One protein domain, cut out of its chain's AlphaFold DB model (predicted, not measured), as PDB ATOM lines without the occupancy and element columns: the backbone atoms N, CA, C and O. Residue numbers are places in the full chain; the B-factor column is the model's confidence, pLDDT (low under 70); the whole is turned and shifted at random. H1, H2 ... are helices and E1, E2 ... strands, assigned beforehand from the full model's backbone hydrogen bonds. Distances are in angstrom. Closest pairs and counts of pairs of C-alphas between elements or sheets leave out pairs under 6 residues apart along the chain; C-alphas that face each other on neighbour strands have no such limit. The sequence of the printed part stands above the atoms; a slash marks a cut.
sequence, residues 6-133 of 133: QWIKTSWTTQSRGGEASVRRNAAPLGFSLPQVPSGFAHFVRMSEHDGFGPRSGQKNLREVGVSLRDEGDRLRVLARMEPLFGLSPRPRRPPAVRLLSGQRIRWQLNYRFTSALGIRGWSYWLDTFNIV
ATOM      1  N   GLN A   6     -30.471 -30.191  34.822       94.81
ATOM      2  CA  GLN A   6     -29.777 -29.420  35.837       94.81
ATOM      3  C   GLN A   6     -28.962 -28.315  35.177       94.81
ATOM      4  O   GLN A   6     -28.107 -28.574  34.332       94.81
ATOM      5  N   TRP A   7     -29.213 -27.080  35.597       94.94
ATOM      6  CA  TRP A   7     -28.460 -25.910  35.177       94.94
ATOM      7  C   TRP A   7     -27.647 -25.376  36.348       94.94
ATOM      8  O   TRP A   7     -28.201 -24.935  37.352       94.94
ATOM      9  N   ILE A   8     -26.329 -25.400  36.202       94.88
ATOM     10  CA  ILE A   8     -25.384 -24.849  37.166       94.88
ATOM     11  C   ILE A   8     -24.780 -23.587  36.563       94.88
ATOM     12  O   ILE A   8     -24.105 -23.653  35.535       94.88
ATOM     13  N   LYS A   9     -25.003 -22.444  37.205       93.38
ATOM     14  CA  LYS A   9     -24.435 -21.153  36.815       93.38
ATOM     15  C   LYS A   9     -23.340 -20.753  37.793       93.38
ATOM     16  O   LYS A   9     -23.619 -20.506  38.964       93.38
ATOM     17  N   THR A  10     -22.112 -20.645  37.299       93.19
ATOM     18  CA  THR A  10     -20.955 -20.178  38.075       93.19
ATOM     19  C   THR A  10     -20.524 -18.806  37.577       93.19
ATOM     20  O   THR A  10     -20.351 -18.636  36.373       93.19
ATOM     21  N   SER A  11     -20.333 -17.824  38.458       90.56
ATOM     22  CA  SER A  11     -19.916 -16.465  38.071       90.56
ATOM     23  C   SER A  11     -18.747 -15.941  38.901       90.56
ATOM     24  O   SER A  11     -18.760 -16.067  40.123       90.56
ATOM     25  N   TRP A  12     -17.768 -15.314  38.253       90.38
ATOM     26  CA  TRP A  12     -16.581 -14.739  38.893       90.38
ATOM     27  C   TRP A  12     -16.044 -13.528  38.123       90.38
ATOM     28  O   TRP A  12     -16.457 -13.247  36.997       90.38
ATOM     29  N   THR A  13     -15.115 -12.800  38.729       86.94
ATOM     30  CA  THR A  13     -14.412 -11.651  38.152       86.94
ATOM     31  C   THR A  13     -12.958 -12.002  37.829       86.94
ATOM     32  O   THR A  13     -12.526 -13.152  37.917       86.94
ATOM     33  N   THR A  14     -12.152 -11.013  37.446       85.56
ATOM     34  CA  THR A  14     -10.710 -11.206  37.253       85.56
ATOM     35  C   THR A  14      -9.971 -11.662  38.514       85.56
ATOM     36  O   THR A  14      -8.904 -12.255  38.371       85.56
ATOM     37  N   GLN A  15     -10.516 -11.429  39.714       80.94
ATOM     38  CA  GLN A  15      -9.879 -11.787  40.988       80.94
ATOM     39  C   GLN A  15      -9.681 -13.310  41.118       80.94
ATOM     40  O   GLN A  15      -8.586 -13.767  41.433       80.94
ATOM     41  N   SER A  16     -10.665 -14.116  40.712       79.00
ATOM     42  CA  SER A  16     -10.566 -15.586  40.664       79.00
ATOM     43  C   SER A  16      -9.881 -16.156  39.411       79.00
ATOM     44  O   SER A  16     -10.160 -17.290  39.002       79.00
ATOM     45  N   ARG A  17      -8.991 -15.406  38.742       76.50
ATOM     46  CA  ARG A  17      -8.183 -15.953  37.628       76.50
ATOM     47  C   ARG A  17      -6.893 -16.636  38.071       76.50
ATOM     48  O   ARG A  17      -6.428 -17.497  37.327       76.50
ATOM     49  N   GLY A  18      -6.352 -16.302  39.240       80.44
ATOM     50  CA  GLY A  18      -5.095 -16.854  39.755       80.44
ATOM     51  C   GLY A  18      -5.124 -17.114  41.263       80.44
ATOM     52  O   GLY A  18      -6.114 -16.814  41.928       80.44
ATOM     53  N   GLY A  19      -4.040 -17.696  41.781       85.44
ATOM     54  CA  GLY A  19      -3.855 -17.957  43.213       85.44
ATOM     55  C   GLY A  19      -4.926 -18.859  43.833       85.44
ATOM     56  O   GLY A  19      -5.572 -19.651  43.146       85.44
ATOM     57  N   GLU A  20      -5.146 -18.721  45.139       84.25
ATOM     58  CA  GLU A  20      -6.136 -19.520  45.877       84.25
ATOM     59  C   GLU A  20      -7.568 -19.370  45.350       84.25
ATOM     60  O   GLU A  20      -8.366 -20.304  45.411       84.25
ATOM     61  N   ALA A  21      -7.910 -18.196  44.818       82.00
ATOM     62  CA  ALA A  21      -9.242 -17.929  44.293       82.00
ATOM     63  C   ALA A  21      -9.537 -18.767  43.032       82.00
ATOM     64  O   ALA A  21     -10.658 -19.248  42.851       82.00
ATOM     65  N   SER A  22      -8.526 -19.034  42.191       85.50
ATOM     66  CA  SER A  22      -8.682 -19.940  41.044       85.50
ATOM     67  C   SER A  22      -8.822 -21.404  41.470       85.50
ATOM     68  O   SER A  22      -9.589 -22.139  40.847       85.50
ATOM     69  N   VAL A  23      -8.150 -21.812  42.554       87.44
ATOM     70  CA  VAL A  23      -8.288 -23.152  43.148       87.44
ATOM     71  C   VAL A  23      -9.717 -23.362  43.643       87.44
ATOM     72  O   VAL A  23     -10.350 -24.345  43.262       87.44
ATOM     73  N   ARG A  24     -10.271 -22.401  44.397       87.31
ATOM     74  CA  ARG A  24     -11.667 -22.447  44.872       87.31
ATOM     75  C   ARG A  24     -12.665 -22.528  43.718       87.31
ATOM     76  O   ARG A  24     -13.575 -23.349  43.754       87.31
ATOM     77  N   ARG A  25     -12.459 -21.740  42.658       89.25
ATOM     78  CA  ARG A  25     -13.284 -21.807  41.443       89.25
ATOM     79  C   ARG A  25     -13.197 -23.177  40.767       89.25
ATOM     80  O   ARG A  25     -14.216 -23.717  40.358       89.25
ATOM     81  N   ASN A  26     -11.995 -23.731  40.610       88.88
ATOM     82  CA  ASN A  26     -11.793 -25.023  39.944       88.88
ATOM     83  C   ASN A  26     -12.358 -26.199  40.753       88.88
ATOM     84  O   ASN A  26     -12.688 -27.225  40.169       88.88
ATOM     85  N   ALA A  27     -12.489 -26.040  42.071       90.50
ATOM     86  CA  ALA A  27     -13.145 -27.003  42.946       90.50
ATOM     87  C   ALA A  27     -14.686 -26.936  42.886       90.50
ATOM     88  O   ALA A  27     -15.348 -27.815  43.437       90.50
ATOM     89  N   ALA A  28     -15.272 -25.924  42.231       91.31
ATOM     90  CA  ALA A  28     -16.721 -25.778  42.130       91.31
ATOM     91  C   ALA A  28     -17.349 -26.970  41.367       91.31
ATOM     92  O   ALA A  28     -16.950 -27.247  40.229       91.31
ATOM     93  N   PRO A  29     -18.345 -27.674  41.940       91.88
ATOM     94  CA  PRO A  29     -18.917 -28.859  41.307       91.88
ATOM     95  C   PRO A  29     -19.643 -28.563  39.986       91.88
ATOM     96  O   PRO A  29     -20.427 -27.625  39.866       91.88
ATOM     97  N   LEU A  30     -19.448 -29.439  38.999       92.25
ATOM     98  CA  LEU A  30     -20.128 -29.392  37.693       92.25
ATOM     99  C   LEU A  30     -21.387 -30.271  37.634       92.25
ATOM    100  O   LEU A  30     -21.992 -30.442  36.574       92.25
ATOM    101  N   GLY A  31     -21.761 -30.872  38.759       91.31
ATOM    102  CA  GLY A  31     -22.916 -31.741  38.897       91.31
ATOM    103  C   GLY A  31     -23.311 -31.850  40.361       91.31
ATOM    104  O   GLY A  31     -22.448 -31.902  41.233       91.31
ATOM    105  N   PHE A  32     -24.613 -31.895  40.609       90.88
ATOM    106  CA  PHE A  32     -25.185 -32.157  41.928       90.88
ATOM    107  C   PHE A  32     -26.212 -33.276  41.806       90.88
ATOM    108  O   PHE A  32     -26.804 -33.445  40.735       90.88
ATOM    109  N   SER A  33     -26.467 -33.994  42.897       88.81
ATOM    110  CA  SER A  33     -27.583 -34.938  42.961       88.81
ATOM    111  C   SER A  33     -28.878 -34.246  42.536       88.81
ATOM    112  O   SER A  33     -29.154 -33.111  42.936       88.81
ATOM    113  N   LEU A  34     -29.640 -34.902  41.665       83.81
ATOM    114  CA  LEU A  34     -30.902 -34.373  41.167       83.81
ATOM    115  C   LEU A  34     -31.969 -34.568  42.253       83.81
ATOM    116  O   LEU A  34     -32.236 -35.714  42.619       83.81
ATOM    117  N   PRO A  35     -32.564 -33.491  42.798       83.69
ATOM    118  CA  PRO A  35     -33.745 -33.638  43.632       83.69
ATOM    119  C   PRO A  35     -34.911 -34.138  42.770       83.69
ATOM    120  O   PRO A  35     -34.843 -34.122  41.542       83.69
ATOM    121  N   GLN A  36     -36.009 -34.539  43.406       82.88
ATOM    122  CA  GLN A  36     -37.268 -34.719  42.688       82.88
ATOM    123  C   GLN A  36     -37.699 -33.351  42.137       82.88
ATOM    124  O   GLN A  36     -38.015 -32.436  42.901       82.88
ATOM    125  N   VAL A  37     -37.634 -33.189  40.816       83.69
ATOM    126  CA  VAL A  37     -38.031 -31.963  40.118       83.69
ATOM    127  C   VAL A  37     -39.312 -32.265  39.341       83.69
ATOM    128  O   VAL A  37     -39.325 -33.230  38.577       83.69
ATOM    129  N   PRO A  38     -40.389 -31.478  39.512       85.31
ATOM    130  CA  PRO A  38     -41.606 -31.671  38.736       85.31
ATOM    131  C   PRO A  38     -41.348 -31.544  37.231       85.31
ATOM    132  O   PRO A  38     -40.475 -30.786  36.797       85.31
ATOM    133  N   SER A  39     -42.162 -32.226  36.422       84.94
ATOM    134  CA  SER A  39     -42.125 -32.050  34.969       84.94
ATOM    135  C   SER A  39     -42.322 -30.575  34.599       84.94
ATOM    136  O   SER A  39     -43.130 -29.865  35.201       84.94
ATOM    137  N   GLY A  40     -41.548 -30.085  33.631       87.38
ATOM    138  CA  GLY A  40     -41.551 -28.669  33.259       87.38
ATOM    139  C   GLY A  40     -40.606 -27.783  34.077       87.38
ATOM    140  O   GLY A  40     -40.486 -26.596  33.760       87.38
ATOM    141  N   PHE A  41     -39.897 -28.328  35.071       92.06
ATOM    142  CA  PHE A  41     -38.890 -27.616  35.861       92.06
ATOM    143  C   PHE A  41     -37.487 -28.217  35.692       92.06
ATOM    144  O   PHE A  41     -37.307 -29.361  35.288       92.06
ATOM    145  N   ALA A  42     -36.476 -27.416  36.010       93.62
ATOM    146  CA  ALA A  42     -35.077 -27.807  36.090       93.62
ATOM    147  C   ALA A  42     -34.537 -27.578  37.500       93.62
ATOM    148  O   ALA A  42     -34.901 -26.605  38.170       93.62
ATOM    149  N   HIS A  43     -33.590 -28.420  37.907       95.31
ATOM    150  CA  HIS A  43     -32.762 -28.155  39.076       95.31
ATOM    151  C   HIS A  43     -31.774 -27.035  38.737       95.31
ATOM    152  O   HIS A  43     -30.898 -27.196  37.888       95.31
ATOM    153  N   PHE A  44     -31.907 -25.888  39.389       95.12
ATOM    154  CA  PHE A  44     -31.015 -24.755  39.195       95.12
ATOM    155  C   PHE A  44     -30.056 -24.628  40.373       95.12
ATOM    156  O   PHE A  44     -30.486 -24.609  41.522       95.12
ATOM    157  N   VAL A  45     -28.766 -24.489  40.092       95.69
ATOM    158  CA  VAL A  45     -27.744 -24.202  41.098       95.69
ATOM    159  C   VAL A  45     -26.975 -22.967  40.670       95.69
ATOM    160  O   VAL A  45     -26.506 -22.874  39.537       95.69
ATOM    161  N   ARG A  46     -26.812 -22.012  41.580       94.69
ATOM    162  CA  ARG A  46     -25.949 -20.844  41.373       94.69
ATOM    163  C   ARG A  46     -24.767 -20.879  42.332       94.69
ATOM    164  O   ARG A  46     -24.940 -21.192  43.508       94.69
ATOM    165  N   MET A  47     -23.595 -20.530  41.821       95.31
ATOM    166  CA  MET A  47     -22.353 -20.361  42.572       95.31
ATOM    167  C   MET A  47     -21.695 -19.059  42.126       95.31
ATOM    168  O   MET A  47     -21.644 -18.756  40.933       95.31
ATOM    169  N   SER A  48     -21.191 -18.275  43.071       92.62
ATOM    170  CA  SER A  48     -20.558 -16.995  42.762       92.62
ATOM    171  C   SER A  48     -19.268 -16.813  43.550       92.62
ATOM    172  O   SER A  48     -19.157 -17.309  44.667       92.62
ATOM    173  N   GLU A  49     -18.312 -16.077  42.987       91.06
ATOM    174  CA  GLU A  49     -17.089 -15.665  43.690       91.06
ATOM    175  C   GLU A  49     -17.399 -14.933  45.005       91.06
ATOM    176  O   GLU A  49     -16.752 -15.197  46.013       91.06
ATOM    177  N   HIS A  50     -18.428 -14.076  45.012       88.75
ATOM    178  CA  HIS A  50     -18.866 -13.336  46.199       88.75
ATOM    179  C   HIS A  50     -19.277 -14.264  47.350       88.75
ATOM    180  O   HIS A  50     -19.006 -13.982  48.511       88.75
ATOM    181  N   ASP A  51     -19.901 -15.397  47.025       90.38
ATOM    182  CA  ASP A  51     -20.329 -16.395  48.003       90.38
ATOM    183  C   ASP A  51     -19.264 -17.493  48.219       90.38
ATOM    184  O   ASP A  51     -19.586 -18.586  48.686       90.38
ATOM    185  N   GLY A  52     -18.008 -17.259  47.813       90.06
ATOM    186  CA  GLY A  52     -16.921 -18.238  47.918       90.06
ATOM    187  C   GLY A  52     -17.137 -19.503  47.081       90.06
ATOM    188  O   GLY A  52     -16.570 -20.546  47.390       90.06
ATOM    189  N   PHE A  53     -17.964 -19.417  46.037       92.00
ATOM    190  CA  PHE A  53     -18.470 -20.531  45.228       92.00
ATOM    191  C   PHE A  53     -19.358 -21.531  45.987       92.00
ATOM    192  O   PHE A  53     -19.565 -22.647  45.515       92.00
ATOM    193  N   GLY A  54     -19.954 -21.132  47.116       93.75
ATOM    194  CA  GLY A  54     -20.954 -21.944  47.811       93.75
ATOM    195  C   GLY A  54     -22.205 -22.196  46.944       93.75
ATOM    196  O   GLY A  54     -22.761 -21.238  46.393       93.75
ATOM    197  N   PRO A  55     -22.678 -23.452  46.802       94.62
ATOM    198  CA  PRO A  55     -23.830 -23.772  45.966       94.62
ATOM    199  C   PRO A  55     -25.141 -23.314  46.605       94.62
ATOM    200  O   PRO A  55     -25.424 -23.601  47.765       94.62
ATOM    201  N   ARG A  56     -25.986 -22.643  45.818       93.88
ATOM    202  CA  ARG A  56     -27.379 -22.348  46.180       93.88
ATOM    203  C   ARG A  56     -28.314 -23.004  45.173       93.88
ATOM    204  O   ARG A  56     -28.371 -22.568  44.021       93.88
ATOM    205  N   SER A  57     -29.019 -24.041  45.609       93.56
ATOM    206  CA  SER A  57     -29.965 -24.805  44.795       93.56
ATOM    207  C   SER A  57     -31.373 -24.216  44.828       93.56
ATOM    208  O   SER A  57     -31.796 -23.607  45.809       93.56
ATOM    209  N   GLY A  58     -32.122 -24.448  43.760       92.44
ATOM    210  CA  GLY A  58     -33.534 -24.128  43.630       92.44
ATOM    211  C   GLY A  58     -34.130 -24.816  42.408       92.44
ATOM    212  O   GLY A  58     -33.481 -25.626  41.746       92.44
ATOM    213  N   GLN A  59     -35.373 -24.482  42.091       93.69
ATOM    214  CA  GLN A  59     -36.053 -24.964  40.893       93.69
ATOM    215  C   GLN A  59     -36.343 -23.781  39.972       93.69
ATOM    216  O   GLN A  59     -36.624 -22.675  40.438       93.69
ATOM    217  N   LYS A  60     -36.257 -24.003  38.663       92.12
ATOM    218  CA  LYS A  60     -36.628 -23.017  37.642       92.12
ATOM    219  C   LYS A  60     -37.531 -23.649  36.608       92.12
ATOM    220  O   LYS A  60     -37.327 -24.801  36.248       92.12
ATOM    221  N   ASN A  61     -38.488 -22.887  36.094       91.44
ATOM    222  CA  ASN A  61     -39.274 -23.337  34.953       91.44
ATOM    223  C   ASN A  61     -38.343 -23.580  33.748       91.44
ATOM    224  O   ASN A  61     -37.436 -22.782  33.498       91.44
ATOM    225  N   LEU A  62     -38.570 -24.639  32.965       88.94
ATOM    226  CA  LEU A  62     -37.787 -24.934  31.755       88.94
ATOM    227  C   LEU A  62     -37.851 -23.816  30.699       88.94
ATOM    228  O   LEU A  62     -37.022 -23.761  29.795       88.94
ATOM    229  N   ARG A  63     -38.811 -22.894  30.786       85.88
ATOM    230  CA  ARG A  63     -38.853 -21.701  29.930       85.88
ATOM    231  C   ARG A  63     -37.832 -20.639  30.344       85.88
ATOM    232  O   ARG A  63     -37.424 -19.860  29.490       85.88
ATOM    233  N   GLU A  64     -37.406 -20.636  31.603       87.69
ATOM    234  CA  GLU A  64     -36.462 -19.668  32.179       87.69
ATOM    235  C   GLU A  64     -35.015 -20.167  32.228       87.69
ATOM    236  O   GLU A  64     -34.126 -19.438  32.676       87.69
ATOM    237  N   VAL A  65     -34.759 -21.422  31.854       86.81
ATOM    238  CA  VAL A  65     -33.387 -21.933  31.822       86.81
ATOM    239  C   VAL A  65     -32.652 -21.428  30.584       86.81
ATOM    240  O   VAL A  65     -33.247 -21.191  29.532       86.81
ATOM    241  N   GLY A  66     -31.326 -21.323  30.682       83.00
ATOM    242  CA  GLY A  66     -30.446 -20.902  29.584       83.00
ATOM    243  C   GLY A  66     -30.370 -21.869  28.388       83.00
ATOM    244  O   GLY A  66     -29.465 -21.756  27.564       83.00
ATOM    245  N   VAL A  67     -31.301 -22.819  28.257       87.38
ATOM    246  CA  VAL A  67     -31.415 -23.758  27.134       87.38
ATOM    247  C   VAL A  67     -32.864 -23.897  26.676       87.38
ATOM    248  O   VAL A  67     -33.808 -23.872  27.453       87.38
ATOM    249  N   SER A  68     -33.041 -24.065  25.374       88.75
ATOM    250  CA  SER A  68     -34.284 -24.487  24.754       88.75
ATOM    251  C   SER A  68     -34.218 -25.981  24.516       88.75
ATOM    252  O   SER A  68     -33.262 -26.462  23.908       88.75
ATOM    253  N   LEU A  69     -35.267 -26.677  24.928       89.62
ATOM    254  CA  LEU A  69     -35.491 -28.083  24.634       89.62
ATOM    255  C   LEU A  69     -36.632 -28.161  23.623       89.62
ATOM    256  O   LEU A  69     -37.678 -27.543  23.833       89.62
ATOM    257  N   ARG A  70     -36.417 -28.853  22.507       89.69
ATOM    258  CA  ARG A  70     -37.451 -29.099  21.503       89.69
ATOM    259  C   ARG A  70     -37.431 -30.567  21.119       89.69
ATOM    260  O   ARG A  70     -36.406 -31.053  20.651       89.69
ATOM    261  N   ASP A  71     -38.555 -31.232  21.329       88.94
ATOM    262  CA  ASP A  71     -38.777 -32.590  20.851       88.94
ATOM    263  C   ASP A  71     -38.956 -32.551  19.320       88.94
ATOM    264  O   ASP A  71     -39.781 -31.787  18.811       88.94
ATOM    265  N   GLU A  72     -38.115 -33.286  18.589       91.12
ATOM    266  CA  GLU A  72     -38.181 -33.464  17.129       91.12
ATOM    267  C   GLU A  72     -38.736 -34.858  16.756       91.12
ATOM    268  O   GLU A  72     -38.727 -35.228  15.585       91.12
ATOM    269  N   GLY A  73     -39.255 -35.622  17.726       85.81
ATOM    270  CA  GLY A  73     -39.830 -36.956  17.545       85.81
ATOM    271  C   GLY A  73     -38.832 -38.068  17.862       85.81
ATOM    272  O   GLY A  73     -39.009 -38.798  18.834       85.81
ATOM    273  N   ASP A  74     -37.768 -38.198  17.065       87.75
ATOM    274  CA  ASP A  74     -36.709 -39.202  17.279       87.75
ATOM    275  C   ASP A  74     -35.566 -38.689  18.173       87.75
ATOM    276  O   ASP A  74     -34.759 -39.467  18.693       87.75
ATOM    277  N   ARG A  75     -35.477 -37.364  18.329       91.62
ATOM    278  CA  ARG A  75     -34.374 -36.659  18.980       91.62
ATOM    279  C   ARG A  75     -34.872 -35.478  19.791       91.62
ATOM    280  O   ARG A  75     -35.800 -34.769  19.414       91.62
ATOM    281  N   LEU A  76     -34.137 -35.182  20.852       91.38
ATOM    282  CA  LEU A  76     -34.242 -33.936  21.586       91.38
ATOM    283  C   LEU A  76     -33.225 -32.932  21.052       91.38
ATOM    284  O   LEU A  76     -32.012 -33.118  21.186       91.38
ATOM    285  N   ARG A  77     -33.703 -31.823  20.493       92.44
ATOM    286  CA  ARG A  77     -32.858 -30.686  20.135       92.44
ATOM    287  C   ARG A  77     -32.656 -29.777  21.346       92.44
ATOM    288  O   ARG A  77     -33.597 -29.162  21.844       92.44
ATOM    289  N   VAL A  78     -31.402 -29.636  21.760       90.50
ATOM    290  CA  VAL A  78     -30.948 -28.749  22.832       90.50
ATOM    291  C   VAL A  78     -30.237 -27.546  22.220       90.50
ATOM    292  O   VAL A  78     -29.263 -27.686  21.482       90.50
ATOM    293  N   LEU A  79     -30.705 -26.339  22.527       88.88
ATOM    294  CA  LEU A  79     -30.135 -25.095  22.006       88.88
ATOM    295  C   LEU A  79     -29.924 -24.077  23.124       88.88
ATOM    296  O   LEU A  79     -30.878 -23.699  23.789       88.88
ATOM    297  N   ALA A  80     -28.714 -23.547  23.274       82.75
ATOM    298  CA  ALA A  80     -28.439 -22.479  24.233       82.75
ATOM    299  C   ALA A  80     -29.287 -21.214  23.967       82.75
ATOM    300  O   ALA A  80     -29.307 -20.675  22.847       82.75
ATOM    301  N   ARG A  81     -29.969 -20.721  25.006       78.62
ATOM    302  CA  ARG A  81     -30.639 -19.414  25.063       78.62
ATOM    303  C   ARG A  81     -29.678 -18.437  25.730       78.62
ATOM    304  O   ARG A  81     -29.566 -18.404  26.948       78.62
ATOM    305  N   MET A  82     -28.951 -17.670  24.926       66.62
ATOM    306  CA  MET A  82     -28.172 -16.553  25.447       66.62
ATOM    307  C   MET A  82     -29.092 -15.335  25.485       66.62
ATOM    308  O   MET A  82     -29.491 -14.850  24.427       66.62
ATOM    309  N   GLU A  83     -29.448 -14.856  26.675       56.72
ATOM    310  CA  GLU A  83     -30.073 -13.539  26.794       56.72
ATOM    311  C   GLU A  83     -28.994 -12.460  26.624       56.72
ATOM    312  O   GLU A  83     -27.980 -12.488  27.331       56.72
ATOM    313  N   PRO A  84     -29.167 -11.511  25.690       52.22
ATOM    314  CA  PRO A  84     -28.199 -10.455  25.431       52.22
ATOM    315  C   PRO A  84     -28.342  -9.338  26.475       52.22
ATOM    316  O   PRO A  84     -28.597  -8.194  26.127       52.22
ATOM    317  N   LEU A  85     -28.225  -9.648  27.768       51.56
ATOM    318  CA  LEU A  85     -28.441  -8.642  28.816       51.56
ATOM    319  C   LEU A  85     -27.212  -7.764  29.099       51.56
ATOM    320  O   LEU A  85     -27.375  -6.683  29.651       51.56
ATOM    321  N   PHE A  86     -25.991  -8.163  28.709       48.97
ATOM    322  CA  PHE A  86     -24.772  -7.462  29.162       48.97
ATOM    323  C   PHE A  86     -23.691  -7.231  28.099       48.97
ATOM    324  O   PHE A  86     -22.502  -7.285  28.402       48.97
ATOM    325  N   GLY A  87     -24.106  -6.898  26.874       48.41
ATOM    326  CA  GLY A  87     -23.204  -6.370  25.848       48.41
ATOM    327  C   GLY A  87     -22.423  -7.451  25.103       48.41
ATOM    328  O   GLY A  87     -21.766  -8.291  25.706       48.41
ATOM    329  N   LEU A  88     -22.561  -7.420  23.774       48.97
ATOM    330  CA  LEU A  88     -21.754  -8.098  22.752       48.97
ATOM    331  C   LEU A  88     -21.127  -9.431  23.192       48.97
ATOM    332  O   LEU A  88     -20.037  -9.460  23.761       48.97
ATOM    333  N   SER A  89     -21.763 -10.554  22.831       44.84
ATOM    334  CA  SER A  89     -21.047 -11.834  22.783       44.84
ATOM    335  C   SER A  89     -19.779 -11.631  21.941       44.84
ATOM    336  O   SER A  89     -19.909 -11.344  20.749       44.84
ATOM    337  N   PRO A  90     -18.557 -11.795  22.486       49.38
ATOM    338  CA  PRO A  90     -17.323 -11.556  21.730       49.38
ATOM    339  C   PRO A  90     -17.111 -12.552  20.583       49.38
ATOM    340  O   PRO A  90     -16.100 -12.493  19.888       49.38
ATOM    341  N   ARG A  91     -18.010 -13.532  20.419       55.12
ATOM    342  CA  ARG A  91     -17.901 -14.583  19.414       55.12
ATOM    343  C   ARG A  91     -19.099 -14.518  18.463       55.12
ATOM    344  O   ARG A  91     -20.217 -14.772  18.914       55.12
ATOM    345  N   PRO A  92     -18.876 -14.283  17.154       54.62
ATOM    346  CA  PRO A  92     -19.942 -14.286  16.147       54.62
ATOM    347  C   PRO A  92     -20.590 -15.670  15.965       54.62
ATOM    348  O   PRO A  92     -21.658 -15.793  15.373       54.62
ATOM    349  N   ARG A  93     -19.969 -16.733  16.494       60.94
ATOM    350  CA  ARG A  93     -20.465 -18.103  16.380       60.94
ATOM    351  C   ARG A  93     -21.301 -18.492  17.596       60.94
ATOM    352  O   ARG A  93     -20.762 -18.795  18.661       60.94
ATOM    353  N   ARG A  94     -22.621 -18.552  17.407       65.12
ATOM    354  CA  ARG A  94     -23.532 -19.208  18.352       65.12
ATOM    355  C   ARG A  94     -23.172 -20.700  18.445       65.12
ATOM    356  O   ARG A  94     -22.947 -21.317  17.399       65.12
ATOM    357  N   PRO A  95     -23.127 -21.296  19.650       71.00
ATOM    358  CA  PRO A  95     -22.986 -22.740  19.776       71.00
ATOM    359  C   PRO A  95     -24.093 -23.441  18.968       71.00
ATOM    360  O   PRO A  95     -25.261 -23.051  19.095       71.00
ATOM    361  N   PRO A  96     -23.760 -24.422  18.109       79.62
ATOM    362  CA  PRO A  96     -24.771 -25.150  17.355       79.62
ATOM    363  C   PRO A  96     -25.697 -25.905  18.311       79.62
ATOM    364  O   PRO A  96     -25.323 -26.220  19.441       79.62
ATOM    365  N   ALA A  97     -26.913 -26.203  17.852       86.75
ATOM    366  CA  ALA A  97     -27.805 -27.064  18.614       86.75
ATOM    367  C   ALA A  97     -27.220 -28.479  18.709       86.75
ATOM    368  O   ALA A  97     -26.747 -29.024  17.708       86.75
ATOM    369  N   VAL A  98     -27.307 -29.076  19.891       90.38
ATOM    370  CA  VAL A  98     -27.013 -30.493  20.108       90.38
ATOM    371  C   VAL A  98     -28.299 -31.286  19.897       90.38
ATOM    372  O   VAL A  98     -29.381 -30.810  20.239       90.38
ATOM    373  N   ARG A  99     -28.198 -32.483  19.318       92.06
ATOM    374  CA  ARG A  99     -29.321 -33.416  19.185       92.06
ATOM    375  C   ARG A  99     -29.007 -34.670  19.983       92.06
ATOM    376  O   ARG A  99     -27.956 -35.261  19.761       92.06
ATOM    377  N   LEU A 100     -29.895 -35.033  20.899       91.88
ATOM    378  CA  LEU A 100     -29.761 -36.203  21.760       91.88
ATOM    379  C   LEU A 100     -30.792 -37.248  21.352       91.88
ATOM    380  O   LEU A 100     -31.955 -36.914  21.140       91.88
ATOM    381  N   LEU A 101     -30.367 -38.502  21.254       91.19
ATOM    382  CA  LEU A 101     -31.273 -39.645  21.165       91.19
ATOM    383  C   LEU A 101     -31.804 -40.006  22.559       91.19
ATOM    384  O   LEU A 101     -31.227 -39.620  23.577       91.19
ATOM    385  N   SER A 102     -32.881 -40.789  22.606       85.94
ATOM    386  CA  SER A 102     -33.397 -41.329  23.869       85.94
ATOM    387  C   SER A 102     -32.305 -42.086  24.641       85.94
ATOM    388  O   SER A 102     -31.551 -42.870  24.062       85.94
ATOM    389  N   GLY A 103     -32.192 -41.820  25.944       86.81
ATOM    390  CA  GLY A 103     -31.174 -42.405  26.824       86.81
ATOM    391  C   GLY A 103     -29.779 -41.774  26.726       86.81
ATOM    392  O   GLY A 103     -28.914 -42.090  27.547       86.81
ATOM    393  N   GLN A 104     -29.536 -40.866  25.773       91.50
ATOM    394  CA  GLN A 104     -28.285 -40.115  25.726       91.50
ATOM    395  C   GLN A 104     -28.280 -38.980  26.740       91.50
ATOM    396  O   GLN A 104     -29.263 -38.270  26.931       91.50
ATOM    397  N   ARG A 105     -27.110 -38.773  27.341       91.56
ATOM    398  CA  ARG A 105     -26.869 -37.731  28.335       91.56
ATOM    399  C   ARG A 105     -25.821 -36.767  27.817       91.56
ATOM    400  O   ARG A 105     -24.897 -37.172  27.112       91.56
ATOM    401  N   ILE A 106     -25.918 -35.507  28.217       92.94
ATOM    402  CA  ILE A 106     -24.884 -34.515  27.925       92.94
ATOM    403  C   ILE A 106     -24.584 -33.649  29.142       92.94
ATOM    404  O   ILE A 106     -25.482 -33.251  29.882       92.94
ATOM    405  N   ARG A 107     -23.300 -33.313  29.289       94.00
ATOM    406  CA  ARG A 107     -22.833 -32.165  30.062       94.00
ATOM    407  C   ARG A 107     -22.352 -31.096  29.093       94.00
ATOM    408  O   ARG A 107     -21.301 -31.246  28.474       94.00
ATOM    409  N   TRP A 108     -23.117 -30.021  28.955       91.50
ATOM    410  CA  TRP A 108     -22.783 -28.924  28.056       91.50
ATOM    411  C   TRP A 108     -22.298 -27.709  28.840       91.50
ATOM    412  O   TRP A 108     -23.047 -27.137  29.626       91.50
ATOM    413  N   GLN A 109     -21.041 -27.319  28.620       90.94
ATOM    414  CA  GLN A 109     -20.406 -26.185  29.288       90.94
ATOM    415  C   GLN A 109     -20.253 -24.996  28.341       90.94
ATOM    416  O   GLN A 109     -19.599 -25.094  27.301       90.94
ATOM    417  N   LEU A 110     -20.833 -23.860  28.718       87.00
ATOM    418  CA  LEU A 110     -20.781 -22.611  27.972       87.00
ATOM    419  C   LEU A 110     -20.069 -21.553  28.807       87.00
ATOM    420  O   LEU A 110     -20.543 -21.151  29.866       87.00
ATOM    421  N   ASN A 111     -18.911 -21.117  28.315       86.50
ATOM    422  CA  ASN A 111     -18.096 -20.096  28.956       86.50
ATOM    423  C   ASN A 111     -18.380 -18.731  28.332       86.50
ATOM    424  O   ASN A 111     -18.283 -18.561  27.113       86.50
ATOM    425  N   TYR A 112     -18.650 -17.753  29.184       81.06
ATOM    426  CA  TYR A 112     -18.939 -16.383  28.807       81.06
ATOM    427  C   TYR A 112     -17.963 -15.423  29.471       81.06
ATOM    428  O   TYR A 112     -17.489 -15.639  30.588       81.06
ATOM    429  N   ARG A 113     -17.691 -14.327  28.767       80.25
ATOM    430  CA  ARG A 113     -16.860 -13.230  29.240       80.25
ATOM    431  C   ARG A 113     -17.518 -11.925  28.812       80.25
ATOM    432  O   ARG A 113     -17.758 -11.732  27.624       80.25
ATOM    433  N   PHE A 114     -17.772 -11.060  29.781       75.56
ATOM    434  CA  PHE A 114     -18.443  -9.777  29.619       75.56
ATOM    435  C   PHE A 114     -17.522  -8.648  30.088       75.56
ATOM    436  O   PHE A 114     -16.750  -8.824  31.038       75.56
ATOM    437  N   THR A 115     -17.618  -7.486  29.447       70.38
ATOM    438  CA  THR A 115     -17.070  -6.219  29.955       70.38
ATOM    439  C   THR A 115     -18.223  -5.299  30.313       70.38
ATOM    440  O   THR A 115     -19.290  -5.371  29.705       70.38
ATOM    441  N   SER A 116     -18.013  -4.358  31.232       64.38
ATOM    442  CA  SER A 116     -18.885  -3.178  31.262       64.38
ATOM    443  C   SER A 116     -18.844  -2.472  29.898       64.38
ATOM    444  O   SER A 116     -17.768  -2.410  29.301       64.38
ATOM    445  N   ALA A 117     -19.959  -1.896  29.442       55.75
ATOM    446  CA  ALA A 117     -20.034  -1.151  28.175       55.75
ATOM    447  C   ALA A 117     -19.011   0.001  28.078       55.75
ATOM    448  O   ALA A 117     -18.593   0.362  26.987       55.75
ATOM    449  N   LEU A 118     -18.564   0.530  29.221       54.91
ATOM    450  CA  LEU A 118     -17.539   1.574  29.305       54.91
ATOM    451  C   LEU A 118     -16.104   1.028  29.485       54.91
ATOM    452  O   LEU A 118     -15.165   1.803  29.563       54.91
ATOM    453  N   GLY A 119     -15.906  -0.289  29.620       54.84
ATOM    454  CA  GLY A 119     -14.593  -0.899  29.916       54.84
ATOM    455  C   GLY A 119     -14.031  -0.637  31.327       54.84
ATOM    456  O   GLY A 119     -12.998  -1.193  31.684       54.84
ATOM    457  N   ILE A 120     -14.728   0.155  32.150       56.22
ATOM    458  CA  ILE A 120     -14.237   0.702  33.428       56.22
ATOM    459  C   ILE A 120     -14.209  -0.328  34.580       56.22
ATOM    460  O   ILE A 120     -13.385  -0.202  35.480       56.22
ATOM    461  N   ARG A 121     -15.076  -1.357  34.598       58.72
ATOM    462  CA  ARG A 121     -15.257  -2.251  35.775       58.72
ATOM    463  C   ARG A 121     -14.618  -3.646  35.673       58.72
ATOM    464  O   ARG A 121     -14.996  -4.549  36.415       58.72
ATOM    465  N   GLY A 122     -13.634  -3.835  34.797       70.06
ATOM    466  CA  GLY A 122     -12.965  -5.132  34.628       70.06
ATOM    467  C   GLY A 122     -13.840  -6.192  33.940       70.06
ATOM    468  O   GLY A 122     -14.905  -5.893  33.395       70.06
ATOM    469  N   TRP A 123     -13.350  -7.436  33.899       77.88
ATOM    470  CA  TRP A 123     -14.021  -8.548  33.215       77.88
ATOM    471  C   TRP A 123     -14.878  -9.375  34.175       77.88
ATOM    472  O   TRP A 123     -14.387  -9.829  35.210       77.88
ATOM    473  N   SER A 124     -16.112  -9.653  33.760       80.62
ATOM    474  CA  SER A 124     -17.010 -10.615  34.403       80.62
ATOM    475  C   SER A 124     -17.040 -11.908  33.597       80.62
ATOM    476  O   SER A 124     -17.108 -11.885  32.368       80.62
ATOM    477  N   TYR A 125     -17.004 -13.045  34.276       85.81
ATOM    478  CA  TYR A 125     -16.921 -14.369  33.668       85.81
ATOM    479  C   TYR A 125     -18.025 -15.258  34.201       85.81
ATOM    480  O   TYR A 125     -18.180 -15.373  35.417       85.81
ATOM    481  N   TRP A 126     -18.770 -15.901  33.306       87.75
ATOM    482  CA  TRP A 126     -19.792 -16.876  33.677       87.75
ATOM    483  C   TRP A 126     -19.488 -18.226  33.021       87.75
ATOM    484  O   TRP A 126     -19.010 -18.280  31.889       87.75
ATOM    485  N   LEU A 127     -19.811 -19.311  33.711       89.88
ATOM    486  CA  LEU A 127     -19.838 -20.667  33.182       89.88
ATOM    487  C   LEU A 127     -21.218 -21.247  33.460       89.88
ATOM    488  O   LEU A 127     -21.566 -21.488  34.617       89.88
ATOM    489  N   ASP A 128     -21.972 -21.493  32.398       91.31
ATOM    490  CA  ASP A 128     -23.178 -22.305  32.481       91.31
ATOM    491  C   ASP A 128     -22.817 -23.758  32.189       91.31
ATOM    492  O   ASP A 128     -22.187 -24.063  31.178       91.31
ATOM    493  N   THR A 129     -23.226 -24.660  33.071       93.94
ATOM    494  CA  THR A 129     -23.149 -26.106  32.867       93.94
ATOM    495  C   THR A 129     -24.562 -26.669  32.850       93.94
ATOM    496  O   THR A 129     -25.295 -26.540  33.829       93.94
ATOM    497  N   PHE A 130     -24.943 -27.293  31.740       93.25
ATOM    498  CA  PHE A 130     -26.221 -27.978  31.575       93.25
ATOM    499  C   PHE A 130     -25.983 -29.484  31.590       93.25
ATOM    500  O   PHE A 130     -25.347 -30.013  30.679       93.25
ATOM    501  N   ASN A 131     -26.488 -30.167  32.611       94.38
ATOM    502  CA  ASN A 131     -26.567 -31.623  32.645       94.38
ATOM    503  C   ASN A 131     -27.985 -32.014  32.210       94.38
ATOM    504  O   ASN A 131     -28.950 -31.626  32.868       94.38
ATOM    505  N   ILE A 132     -28.106 -32.720  31.086       91.75
ATOM    506  CA  ILE A 132     -29.387 -33.152  30.511       91.75
ATOM    507  C   ILE A 132     -29.363 -34.672  30.405       91.75
ATOM    508  O   ILE A 132     -28.398 -35.231  29.869       91.75
ATOM    509  N   VAL A 133     -30.398 -35.303  30.958       87.75
ATOM    510  CA  VAL A 133     -30.572 -36.756  31.065       87.75
ATOM    511  C   VAL A 133     -31.961 -37.154  30.599       87.75
ATOM    512  O   VAL A 133     -32.906 -36.387  30.898       87.75
TER     513      VAL A 133
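Overview. This is residues 6 to 133 of the 133 residues of an uncharacterized protein of Streptomyces sp. SID4926 (UniProt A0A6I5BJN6). A twisted five-stranded sheet makes the main wall of the domain, and a small sheet of three strands, E4 E5 E6, is only partly face to face with it, near the beginning of E7 and the end of E8. Two short helices, H1 and H2, sit at the end of the wall where E1 ends, and a long loop, residues 81 to 97, runs out from E5 toward the end of E7 and back to E6. The 128 printed residues hold, in order, E1 H1 H2 E2 E3 E4 E5 E6 E7 E8; the large sheet, E3 E2 E1 E8 E7, is mixed, the small one antiparallel, and the class is mostly strand. The whole is compact, with a radius of gyration of the C-alphas of 15.7 A and spans of 48 by 33 by 21 A.

Arrangement. E1, residues 6 to 13, is parallel to E2, residues 41 to 48, at 19 degrees, with N 9 and O 45 2.8 A apart. Between them come H1, residues 14 to 17, and H2, residues 19 to 26, in a strand-helix-strand unit, two parallel neighbours joined through helices, with a left-handed crossover. H1 and H2 touch only at the corner, and only just, with 3 pairs of C-alphas within 8 A, the closest those of Ser 16 and Ser 22 at 4.8 A. Each helix only grazes the sheet. Every O i to N i+4 pair of H2 is within hydrogen-bond range; H1 is too short for one. E3, residues 56 to 61, is an edge strand and forms a hairpin with E2, N 44 and O 58 being 2.8 A apart. E4, residues 67 to 71, E5, residues 75 to 80, and E6, residues 98 to 101, form a meander, each strand the antiparallel neighbour of the one before; N 70 and O 77 are 2.9 A apart, N 76 and O 100 2.8 A. E7, residues 106 to 115, and E8, residues 123 to 132, form a hairpin, with N 110 and O 128 2.8 A apart. E8 is antiparallel to E1 at 167 degrees, with N 8 and O 129 2.8 A apart. E4 and E8 are only just apart, at 8.0 A.

Along the chain. E1 begins at C-alpha 6, (-29.777, -29.420, 35.837), and is 23.6 A long. H1 measures 5.4 A, H2 11.1 A, E2 22.3 A, E3 16.4 A, E4 13.1 A, E5 16.2 A and E6 10.2 A. E7 is 29.4 A long. E8, 29.1 A, ends at C-alpha 132, (-29.387, -33.152, 30.511).

Size, cuts and confidence. The C-alphas farthest apart, those of Asp 74 and Ile 120, are 48.6 A apart. The printed part has no cut. The links H2 to E2 and E5 to E6 are long. The mean pLDDT of the printed part is 83.4, with residues 82 to 94 and 116 to 121 under 70.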